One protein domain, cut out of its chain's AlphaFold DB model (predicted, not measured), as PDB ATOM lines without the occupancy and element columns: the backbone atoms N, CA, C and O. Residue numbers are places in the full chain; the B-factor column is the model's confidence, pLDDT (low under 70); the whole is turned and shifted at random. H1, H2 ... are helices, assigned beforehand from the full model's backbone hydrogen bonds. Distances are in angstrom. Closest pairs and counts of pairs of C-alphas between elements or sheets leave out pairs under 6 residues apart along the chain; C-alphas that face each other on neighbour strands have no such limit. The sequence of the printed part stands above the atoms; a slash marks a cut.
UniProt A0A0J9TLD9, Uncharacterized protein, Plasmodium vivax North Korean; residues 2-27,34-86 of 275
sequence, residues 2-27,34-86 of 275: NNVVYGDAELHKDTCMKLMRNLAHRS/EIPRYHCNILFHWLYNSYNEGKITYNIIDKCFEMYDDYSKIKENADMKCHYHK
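What this domain is: This is residues 2 to 27 and 34 to 86 of the 275 residues of an uncharacterized protein of Plasmodium vivax North Korean (UniProt A0A0J9TLD9). Two helices, H1 and H3, cross steeply as an uneven X, and a third, H2, packs with part of its length on the end part of H1, the three centres making a triangle. Residues 2 to 7, which include the first three residues of H1, stick out, and after H3 the unnamed stretch 75 to 86 folds back. The printed part has 79 residues with three named helices, H1, H2 and H3 along the chain, and no named strand; its class is all helix. It is compact, with a radius of gyration of the C-alphas of 13.2 A, yet elongated, spanning 43 by 28 by 22 A.

How they stand to each other: H1, residues 5 to 23, touches H3, residues 58 to 74, with residues 12 to 20 of H1 alone. The closest C-alphas, those of Cys 16 and Cys 64, are 4.8 A apart. The two run the same way at a steep tilt of 58 degrees. Residues 19 to 23 of H1 touch residues 39 to 43 of H2, which is residues 37 to 52; the closest C-alphas, of Asn 22 and Leu 43, are 7.3 A apart. H1 and H2 run opposite ways at a shallow tilt of 30 degrees. H2 and H3 are close but not clearly touching, with C-alphas 51 and 58 closest at 7.6 A. Every O i to N i+4 pair is within hydrogen-bond range in H2 and H3, against 12 of 15 in H1.

Where its parts are: H1, the longest helix, runs 27.1 A from C-alpha 5 at (-12.758, 28.882, -22.134). H2 measures 22.4 A. H3 measures 24.4 A and ends at C-alpha 74, (-37.990, 21.357, -12.172).

The domain as a whole: The C-alphas farthest apart, of Asn 2 and Glu 34, are 44.2 A apart. Residues 28 to 33 are not printed, and C-alphas 27 and 34 are 12.4 A apart across this cut. The link from H2 to H3 is tight. The mean pLDDT of the printed part is 72.2; 29 residues are under 70, among them 2 to 12, 20 to 27 and 74 to 80.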
ATOM      1  N   ASN A   2      -6.685  27.705 -27.233       33.78
ATOM      2  CA  ASN A   2      -7.926  27.053 -26.757       33.78
ATOM      3  C   ASN A   2      -7.942  26.793 -25.229       33.78
ATOM      4  O   ASN A   2      -8.617  25.887 -24.764       33.78
ATOM      5  N   ASN A   3      -7.229  27.595 -24.426       29.25
ATOM      6  CA  ASN A   3      -7.132  27.378 -22.968       29.25
ATOM      7  C   ASN A   3      -7.854  28.432 -22.110       29.25
ATOM      8  O   ASN A   3      -7.781  28.365 -20.890       29.25
ATOM      9  N   VAL A   4      -8.562  29.395 -22.712       37.47
ATOM     10  CA  VAL A   4      -9.233  30.474 -21.952       37.47
ATOM     11  C   VAL A   4     -10.682  30.114 -21.580       37.47
ATOM     12  O   VAL A   4     -11.210  30.623 -20.603       37.47
ATOM     13  N   VAL A   5     -11.320  29.184 -22.302       40.69
ATOM     14  CA  VAL A   5     -12.758  28.882 -22.134       40.69
ATOM     15  C   VAL A   5     -13.038  27.880 -20.999       40.69
ATOM     16  O   VAL A   5     -14.099  27.931 -20.386       40.69
ATOM     17  N   TYR A   6     -12.092  26.990 -20.674       36.81
ATOM     18  CA  TYR A   6     -12.330  25.917 -19.696       36.81
ATOM     19  C   TYR A   6     -12.177  26.379 -18.233       36.81
ATOM     20  O   TYR A   6     -12.949  25.962 -17.374       36.81
ATOM     21  N   GLY A   7     -11.236  27.291 -17.954       36.53
ATOM     22  CA  GLY A   7     -11.009  27.822 -16.600       36.53
ATOM     23  C   GLY A   7     -12.122  28.749 -16.097       36.53
ATOM     24  O   GLY A   7     -12.369  28.823 -14.897       36.53
ATOM     25  N   ASP A   8     -12.827  29.411 -17.015       52.19
ATOM     26  CA  ASP A   8     -13.939  30.315 -16.709       52.19
ATOM     27  C   ASP A   8     -15.192  29.522 -16.274       52.19
ATOM     28  O   ASP A   8     -15.805  29.813 -15.251       52.19
ATOM     29  N   ALA A   9     -15.520  28.427 -16.972       53.84
ATOM     30  CA  ALA A   9     -16.702  27.602 -16.689       53.84
ATOM     31  C   ALA A   9     -16.659  26.866 -15.333       53.84
ATOM     32  O   ALA A   9     -17.689  26.727 -14.668       53.84
ATOM     33  N   GLU A  10     -15.485  26.395 -14.905       59.53
ATOM     34  CA  GLU A  10     -15.327  25.676 -13.633       59.53
ATOM     35  C   GLU A  10     -15.358  26.633 -12.423       59.53
ATOM     36  O   GLU A  10     -15.981  26.323 -11.402       59.53
ATOM     37  N   LEU A  11     -14.800  27.843 -12.576       57.59
ATOM     38  CA  LEU A  11     -14.890  28.930 -11.593       57.59
ATOM     39  C   LEU A  11     -16.334  29.435 -11.420       57.59
ATOM     40  O   LEU A  11     -16.788  29.660 -10.290       57.59
ATOM     41  N   HIS A  12     -17.082  29.547 -12.527       65.44
ATOM     42  CA  HIS A  12     -18.512  29.878 -12.500       65.44
ATOM     43  C   HIS A  12     -19.299  28.837 -11.716       65.44
ATOM     44  O   HIS A  12     -20.111  29.186 -10.863       65.44
ATOM     45  N   LYS A  13     -19.015  27.550 -11.937       70.69
ATOM     46  CA  LYS A  13     -19.721  26.452 -11.274       70.69
ATOM     47  C   LYS A  13     -19.540  26.473  -9.757       70.69
ATOM     48  O   LYS A  13     -20.534  26.343  -9.048       70.69
ATOM     49  N   ASP A  14     -18.327  26.655  -9.232       76.25
ATOM     50  CA  ASP A  14     -18.120  26.718  -7.774       76.25
ATOM     51  C   ASP A  14     -18.807  27.944  -7.145       76.25
ATOM     52  O   ASP A  14     -19.469  27.833  -6.108       76.25
ATOM     53  N   THR A  15     -18.734  29.095  -7.818       74.00
ATOM     54  CA  THR A  15     -19.410  30.335  -7.402       74.00
ATOM     55  C   THR A  15     -20.924  30.157  -7.349       74.00
ATOM     56  O   THR A  15     -21.550  30.438  -6.323       74.00
ATOM     57  N   CYS A  16     -21.512  29.606  -8.411       74.00
ATOM     58  CA  CYS A  16     -22.938  29.322  -8.459       74.00
ATOM     59  C   CYS A  16     -23.332  28.257  -7.435       74.00
ATOM     60  O   CYS A  16     -24.352  28.399  -6.775       74.00
ATOM     61  N   MET A  17     -22.518  27.227  -7.201       73.69
ATOM     62  CA  MET A  17     -22.803  26.226  -6.168       73.69
ATOM     63  C   MET A  17     -22.767  26.816  -4.753       73.69
ATOM     64  O   MET A  17     -23.562  26.411  -3.905       73.69
ATOM     65  N   LYS A  18     -21.885  27.784  -4.475       75.94
ATOM     66  CA  LYS A  18     -21.894  28.545  -3.214       75.94
ATOM     67  C   LYS A  18     -23.157  29.396  -3.087       75.94
ATOM     68  O   LYS A  18     -23.805  29.333  -2.045       75.94
ATOM     69  N   LEU A  19     -23.546  30.118  -4.143       71.50
ATOM     70  CA  LEU A  19     -24.809  30.861  -4.197       71.50
ATOM     71  C   LEU A  19     -26.002  29.937  -3.913       71.50
ATOM     72  O   LEU A  19     -26.777  30.186  -2.996       71.50
ATOM     73  N   MET A  20     -26.096  28.828  -4.645       68.88
ATOM     74  CA  MET A  20     -27.154  27.830  -4.514       68.88
ATOM     75  C   MET A  20     -27.200  27.216  -3.117       68.88
ATOM     76  O   MET A  20     -28.278  26.904  -2.643       68.88
ATOM     77  N   ARG A  21     -26.070  27.055  -2.418       68.31
ATOM     78  CA  ARG A  21     -26.049  26.586  -1.019       68.31
ATOM     79  C   ARG A  21     -26.557  27.634  -0.027       68.31
ATOM     80  O   ARG A  21     -27.151  27.239   0.968       68.31
ATOM     81  N   ASN A  22     -26.324  28.923  -0.287       63.31
ATOM     82  CA  ASN A  22     -26.880  30.021   0.515       63.31
ATOM     83  C   ASN A  22     -28.379  30.239   0.236       63.31
ATOM     84  O   ASN A  22     -29.106  30.668   1.124       63.31
ATOM     85  N   LEU A  23     -28.832  29.928  -0.983       61.97
ATOM     86  CA  LEU A  23     -30.226  30.022  -1.429       61.97
ATOM     87  C   LEU A  23     -31.077  28.801  -1.075       61.97
ATOM     88  O   LEU A  23     -32.262  28.921  -0.773       61.97
ATOM     89  N   ALA A  24     -30.500  27.604  -1.170       53.66
ATOM     90  CA  ALA A  24     -31.227  26.365  -0.989       53.66
ATOM     91  C   ALA A  24     -31.312  26.021   0.493       53.66
ATOM     92  O   ALA A  24     -30.367  25.498   1.089       53.66
ATOM     93  N   HIS A  25     -32.508  26.164   1.057       51.94
ATOM     94  CA  HIS A  25     -32.868  25.291   2.158       51.94
ATOM     95  C   HIS A  25     -32.915  23.858   1.601       51.94
ATOM     96  O   HIS A  25     -33.686  23.557   0.690       51.94
ATOM     97  N   ARG A  26     -32.067  22.956   2.115       46.69
ATOM     98  CA  ARG A  26     -32.029  21.525   1.737       46.69
ATOM     99  C   ARG A  26     -33.263  20.748   2.227       46.69
ATOM    100  O   ARG A  26     -33.126  19.630   2.713       46.69
ATOM    101  N   SER A  27     -34.457  21.332   2.167       44.84
ATOM    102  CA  SER A  27     -35.667  20.588   2.487       44.84
ATOM    103  C   SER A  27     -35.955  19.617   1.344       44.84
ATOM    104  O   SER A  27     -36.208  20.013   0.207       44.84
ATOM    105  N   GLU A  34     -42.473  29.979   1.849       60.34
ATOM    106  CA  GLU A  34     -41.984  31.167   1.150       60.34
ATOM    107  C   GLU A  34     -40.561  31.474   1.646       60.34
ATOM    108  O   GLU A  34     -40.300  31.432   2.852       60.34
ATOM    109  N   ILE A  35     -39.614  31.772   0.743       67.31
ATOM    110  CA  ILE A  35     -38.304  32.280   1.176       67.31
ATOM    111  C   ILE A  35     -38.536  33.682   1.746       67.31
ATOM    112  O   ILE A  35     -38.941  34.571   0.997       67.31
ATOM    113  N   PRO A  36     -38.243  33.933   3.036       70.38
ATOM    114  CA  PRO A  36     -38.436  35.259   3.597       70.38
ATOM    115  C   PRO A  36     -37.599  36.299   2.847       70.38
ATOM    116  O   PRO A  36     -36.407  36.081   2.607       70.38
ATOM    117  N   ARG A  37     -38.182  37.465   2.541       74.75
ATOM    118  CA  ARG A  37     -37.496  38.550   1.809       74.75
ATOM    119  C   ARG A  37     -36.124  38.919   2.394       74.75
ATOM    120  O   ARG A  37     -35.178  39.172   1.649       74.75
ATOM    121  N   TYR A  38     -35.962  38.848   3.719       72.31
ATOM    122  CA  TYR A  38     -34.682  39.139   4.372       72.31
ATOM    123  C   TYR A  38     -33.546  38.178   3.962       72.31
ATOM    124  O   TYR A  38     -32.396  38.614   3.886       72.31
ATOM    125  N   HIS A  39     -33.834  36.908   3.644       76.00
ATOM    126  CA  HIS A  39     -32.828  35.982   3.108       76.00
ATOM    127  C   HIS A  39     -32.322  36.445   1.740       76.00
ATOM    128  O   HIS A  39     -31.114  36.439   1.495       76.00
ATOM    129  N   CYS A  40     -33.222  36.921   0.878       82.31
ATOM    130  CA  CYS A  40     -32.847  37.464  -0.424       82.31
ATOM    131  C   CYS A  40     -32.011  38.737  -0.292       82.31
ATOM    132  O   CYS A  40     -31.022  38.894  -1.001       82.31
ATOM    133  N   ASN A  41     -32.322  39.610   0.664       81.88
ATOM    134  CA  ASN A  41     -31.507  40.800   0.902       81.88
ATOM    135  C   ASN A  41     -30.084  40.475   1.363       81.88
ATOM    136  O   ASN A  41     -29.131  41.088   0.886       81.88
ATOM    137  N   ILE A  42     -29.918  39.501   2.264       79.50
ATOM    138  CA  ILE A  42     -28.590  39.043   2.703       79.50
ATOM    139  C   ILE A  42     -27.801  38.497   1.511       79.50
ATOM    140  O   ILE A  42     -26.628  38.831   1.326       79.50
ATOM    141  N   LEU A  43     -28.458  37.694   0.673       84.12
ATOM    142  CA  LEU A  43     -27.864  37.144  -0.536       84.12
ATOM    143  C   LEU A  43     -27.417  38.233  -1.510       84.12
ATOM    144  O   LEU A  43     -26.267  38.228  -1.951       84.12
ATOM    145  N   PHE A  44     -28.311  39.166  -1.845       86.94
ATOM    146  CA  PHE A  44     -28.002  40.264  -2.752       86.94
ATOM    147  C   PHE A  44     -26.892  41.145  -2.183       86.94
ATOM    148  O   PHE A  44     -25.988  41.526  -2.920       86.94
ATOM    149  N   HIS A  45     -26.874  41.385  -0.870       86.12
ATOM    150  CA  HIS A  45     -25.798  42.133  -0.231       86.12
ATOM    151  C   HIS A  45     -24.446  41.437  -0.428       86.12
ATOM    152  O   HIS A  45     -23.481  42.077  -0.844       86.12
ATOM    153  N   TRP A  46     -24.379  40.123  -0.180       85.31
ATOM    154  CA  TRP A  46     -23.165  39.333  -0.387       85.31
ATOM    155  C   TRP A  46     -22.720  39.331  -1.856       85.31
ATOM    156  O   TRP A  46     -21.533  39.523  -2.138       85.31
ATOM    157  N   LEU A  47     -23.661  39.157  -2.788       88.12
ATOM    158  CA  LEU A  47     -23.386  39.174  -4.224       88.12
ATOM    159  C   LEU A  47     -22.798  40.508  -4.662       88.12
ATOM    160  O   LEU A  47     -21.738  40.561  -5.279       88.12
ATOM    161  N   TYR A  48     -23.457  41.598  -4.298       88.69
ATOM    162  CA  TYR A  48     -23.055  42.931  -4.708       88.69
ATOM    163  C   TYR A  48     -21.787  43.417  -4.011       88.69
ATOM    164  O   TYR A  48     -20.995  44.131  -4.620       88.69
ATOM    165  N   ASN A  49     -21.539  42.981  -2.774       85.62
ATOM    166  CA  ASN A  49     -20.244  43.184  -2.137       85.62
ATOM    167  C   ASN A  49     -19.133  42.435  -2.892       85.62
ATOM    168  O   ASN A  49     -18.107  43.024  -3.219       85.62
ATOM    169  N   SER A  50     -19.367  41.170  -3.250       85.06
ATOM    170  CA  SER A  50     -18.410  40.370  -4.027       85.06
ATOM    171  C   SER A  50     -18.145  40.968  -5.414       85.06
ATOM    172  O   SER A  50     -17.011  40.938  -5.892       85.06
ATOM    173  N   TYR A  51     -19.171  41.541  -6.052       86.25
ATOM    174  CA  TYR A  51     -19.043  42.278  -7.311       86.25
ATOM    175  C   TYR A  51     -18.164  43.526  -7.149       86.25
ATOM    176  O   TYR A  51     -17.222  43.713  -7.915       86.25
ATOM    177  N   ASN A  52     -18.414  44.343  -6.121       85.62
ATOM    178  CA  ASN A  52     -17.624  45.549  -5.852       85.62
ATOM    179  C   ASN A  52     -16.155  45.242  -5.527       85.62
ATOM    180  O   ASN A  52     -15.272  46.025  -5.860       85.62
ATOM    181  N   GLU A  53     -15.884  44.095  -4.904       86.31
ATOM    182  CA  GLU A  53     -14.528  43.599  -4.640       86.31
ATOM    183  C   GLU A  53     -13.844  43.011  -5.891       86.31
ATOM    184  O   GLU A  53     -12.715  42.533  -5.804       86.31
ATOM    185  N   GLY A  54     -14.519  43.000  -7.047       86.19
ATOM    186  CA  GLY A  54     -14.007  42.435  -8.296       86.19
ATOM    187  C   GLY A  54     -13.916  40.906  -8.300       86.19
ATOM    188  O   GLY A  54     -13.286  40.336  -9.188       86.19
ATOM    189  N   LYS A  55     -14.530  40.227  -7.320       85.06
ATOM    190  CA  LYS A  55     -14.485  38.760  -7.187       85.06
ATOM    191  C   LYS A  55     -15.441  38.051  -8.142       85.06
ATOM    192  O   LYS A  55     -15.194  36.904  -8.500       85.06
ATOM    193  N   ILE A  56     -16.534  38.712  -8.527       86.06
ATOM    194  CA  ILE A  56     -17.532  38.200  -9.476       86.06
ATOM    195  C   ILE A  56     -17.971  39.304 -10.447       86.06
ATOM    196  O   ILE A  56     -17.800  40.488 -10.164       86.06
ATOM    197  N   THR A  57     -18.574  38.932 -11.578       89.38
ATOM    198  CA  THR A  57     -19.158  39.876 -12.551       89.38
ATOM    199  C   THR A  57     -20.653  39.616 -12.731       89.38
ATOM    200  O   THR A  57     -21.121  38.523 -12.416       89.38
ATOM    201  N   TYR A  58     -21.402  40.583 -13.275       88.69
ATOM    202  CA  TYR A  58     -22.829  40.406 -13.582       88.69
ATOM    203  C   TYR A  58     -23.099  39.178 -14.464       88.69
ATOM    204  O   TYR A  58     -24.000  38.419 -14.150       88.69
ATOM    205  N   ASN A  59     -22.246  38.883 -15.452       89.38
ATOM    206  CA  ASN A  59     -22.362  37.671 -16.277       89.38
ATOM    207  C   ASN A  59     -22.313  36.372 -15.443       89.38
ATOM    208  O   ASN A  59     -23.006  35.404 -15.742       89.38
ATOM    209  N   ILE A  60     -21.504  36.339 -14.377       88.00
ATOM    210  CA  ILE A  60     -21.472  35.193 -13.453       88.00
ATOM    211  C   ILE A  60     -22.786  35.118 -12.678       88.00
ATOM    212  O   ILE A  60     -23.375  34.048 -12.578       88.00
ATOM    213  N   ILE A  61     -23.252  36.256 -12.153       88.50
ATOM    214  CA  ILE A  61     -24.511  36.349 -11.402       88.50
ATOM    215  C   ILE A  61     -25.682  35.881 -12.276       88.50
ATOM    216  O   ILE A  61     -26.441  35.019 -11.840       88.50
ATOM    217  N   ASP A  62     -25.768  36.369 -13.516       90.12
ATOM    218  CA  ASP A  62     -26.783  36.002 -14.505       90.12
ATOM    219  C   ASP A  62     -26.837  34.487 -14.697       90.12
ATOM    220  O   ASP A  62     -27.875  33.871 -14.458       90.12
ATOM    221  N   LYS A  63     -25.696  33.862 -15.015       87.25
ATOM    222  CA  LYS A  63     -25.608  32.405 -15.194       87.25
ATOM    223  C   LYS A  63     -26.015  31.635 -13.941       87.25
ATOM    224  O   LYS A  63     -26.674  30.600 -14.038       87.25
ATOM    225  N   CYS A  64     -25.638  32.115 -12.756       85.31
ATOM    226  CA  CYS A  64     -26.019  31.450 -11.516       85.31
ATOM    227  C   CYS A  64     -27.531  31.509 -11.266       85.31
ATOM    228  O   CYS A  64     -28.104  30.516 -10.815       85.31
ATOM    229  N   PHE A  65     -28.179  32.639 -11.561       86.44
ATOM    230  CA  PHE A  65     -29.628  32.774 -11.413       86.44
ATOM    231  C   PHE A  65     -30.412  32.067 -12.524       86.44
ATOM    232  O   PHE A  65     -31.480  31.540 -12.238       86.44
ATOM    233  N   GLU A  66     -29.871  31.945 -13.739       86.25
ATOM    234  CA  GLU A  66     -30.433  31.073 -14.781       86.25
ATOM    235  C   GLU A  66     -30.467  29.610 -14.313       86.25
ATOM    236  O   GLU A  66     -31.519  28.969 -14.332       86.25
ATOM    237  N   MET A  67     -29.347  29.104 -13.778       80.81
ATOM    238  CA  MET A  67     -29.287  27.758 -13.194       80.81
ATOM    239  C   MET A  67     -30.257  27.584 -12.014       80.81
ATOM    240  O   MET A  67     -30.878  26.530 -11.862       80.81
ATOM    241  N   TYR A  68     -30.373  28.601 -11.158       78.50
ATOM    242  CA  TYR A  68     -31.286  28.595 -10.014       78.50
ATOM    243  C   TYR A  68     -32.757  28.559 -10.439       78.50
ATOM    244  O   TYR A  68     -33.556  27.807  -9.869       78.50
ATOM    245  N   ASP A  69     -33.105  29.331 -11.463       79.69
ATOM    246  CA  ASP A  69     -34.449  29.402 -12.016       79.69
ATOM    247  C   ASP A  69     -34.845  28.093 -12.690       79.69
ATOM    248  O   ASP A  69     -35.950  27.598 -12.462       79.69
ATOM    249  N   ASP A  70     -33.942  27.491 -13.461       79.12
ATOM    250  CA  ASP A  70     -34.188  26.199 -14.096       79.12
ATOM    251  C   ASP A  70     -34.348  25.081 -13.062       79.12
ATOM    252  O   ASP A  70     -35.258  24.255 -13.172       79.12
ATOM    253  N   TYR A  71     -33.551  25.101 -11.990       71.81
ATOM    254  CA  TYR A  71     -33.724  24.171 -10.874       71.81
ATOM    255  C   TYR A  71     -35.068  24.359 -10.153       71.81
ATOM    256  O   TYR A  71     -35.721  23.378  -9.788       71.81
ATOM    257  N   SER A  72     -35.503  25.606  -9.967       69.69
ATOM    258  CA  SER A  72     -36.790  25.932  -9.334       69.69
ATOM    259  C   SER A  72     -37.982  25.463 -10.177       69.69
ATOM    260  O   SER A  72     -38.932  24.907  -9.624       69.69
ATOM    261  N   LYS A  73     -37.908  25.596 -11.512       71.44
ATOM    262  CA  LYS A  73     -38.930  25.089 -12.450       71.44
ATOM    263  C   LYS A  73     -39.085  23.571 -12.365       71.44
ATOM    264  O   LYS A  73     -40.209  23.087 -12.311       71.44
ATOM    265  N   ILE A  74     -37.975  22.829 -12.298       66.31
ATOM    266  CA  ILE A  74     -37.990  21.357 -12.172       66.31
ATOM    267  C   ILE A  74     -38.725  20.908 -10.900       66.31
ATOM    268  O   ILE A  74     -39.320  19.836 -10.870       66.31
ATOM    269  N   LYS A  75     -38.693  21.723  -9.842       64.88
ATOM    270  CA  LYS A  75     -39.336  21.416  -8.562       64.88
ATOM    271  C   LYS A  75     -40.791  21.879  -8.445       64.88
ATOM    272  O   LYS A  75     -41.369  21.659  -7.384       64.88
ATOM    273  N   GLU A  76     -41.358  22.522  -9.470       63.91
ATOM    274  CA  GLU A  76     -42.705  23.126  -9.442       63.91
ATOM    275  C   GLU A  76     -42.922  24.124  -8.280       63.91
ATOM    276  O   GLU A  76     -44.046  24.348  -7.851       63.91
ATOM    277  N   ASN A  77     -41.852  24.743  -7.763       62.28
ATOM    278  CA  ASN A  77     -41.906  25.661  -6.617       62.28
ATOM    279  C   ASN A  77     -41.507  27.078  -7.053       62.28
ATOM    280  O   ASN A  77     -40.455  27.585  -6.664       62.28
ATOM    281  N   ALA A  78     -42.318  27.694  -7.919       60.03
ATOM    282  CA  ALA A  78     -42.009  28.989  -8.532       60.03
ATOM    283  C   ALA A  78     -41.926  30.152  -7.525       60.03
ATOM    284  O   ALA A  78     -41.148  31.077  -7.752       60.03
ATOM    285  N   ASP A  79     -42.662  30.065  -6.412       59.56
ATOM    286  CA  ASP A  79     -42.744  31.113  -5.382       59.56
ATOM    287  C   ASP A  79     -41.658  30.984  -4.297       59.56
ATOM    288  O   ASP A  79     -41.474  31.865  -3.461       59.56
ATOM    289  N   MET A  80     -40.880  29.899  -4.311       68.19
ATOM    290  CA  MET A  80     -39.829  29.631  -3.325       68.19
ATOM    291  C   MET A  80     -38.464  30.133  -3.820       68.19
ATOM    292  O   MET A  80     -37.475  29.390  -3.789       68.19
ATOM    293  N   LYS A  81     -38.395  31.371  -4.336       74.69
ATOM    294  CA  LYS A  81     -37.138  31.899  -4.881       74.69
ATOM    295  C   LYS A  81     -36.888  33.389  -4.698       74.69
ATOM    296  O   LYS A  81     -37.796  34.208  -4.693       74.69
ATOM    297  N   CYS A  82     -35.607  33.745  -4.625       80.81
ATOM    298  CA  CYS A  82     -35.190  35.135  -4.773       80.81
ATOM    299  C   CYS A  82     -35.274  35.549  -6.243       80.81
ATOM    300  O   CYS A  82     -34.626  34.946  -7.099       80.81
ATOM    301  N   HIS A  83     -36.049  36.593  -6.526       82.75
ATOM    302  CA  HIS A  83     -36.228  37.101  -7.881       82.75
ATOM    303  C   HIS A  83     -35.062  38.007  -8.279       82.75
ATOM    304  O   HIS A  83     -34.881  39.095  -7.732       82.75
ATOM    305  N   TYR A  84     -34.280  37.543  -9.247       87.12
ATOM    306  CA  TYR A  84     -33.222  38.309  -9.889       87.12
ATOM    307  C   TYR A  84     -33.632  38.658 -11.318       87.12
ATOM    308  O   TYR A  84     -34.165  37.822 -12.046       87.12
ATOM    309  N   HIS A  85     -33.367  39.897 -11.721       87.25
ATOM    310  CA  HIS A  85     -33.666  40.393 -13.057       87.25
ATOM    311  C   HIS A  85     -32.359  40.832 -13.710       87.25
ATOM    312  O   HIS A  85     -31.785  41.839 -13.306       87.25
ATOM    313  N   LYS A  86     -31.908  40.091 -14.725       87.19
ATOM    314  CA  LYS A  86     -30.653  40.362 -15.450       87.19
ATOM    315  C   LYS A  86     -30.594  41.752 -16.091       87.19
ATOM    316  O   LYS A  86     -29.526  42.337 -16.220       87.19
TER     317      LYS A  86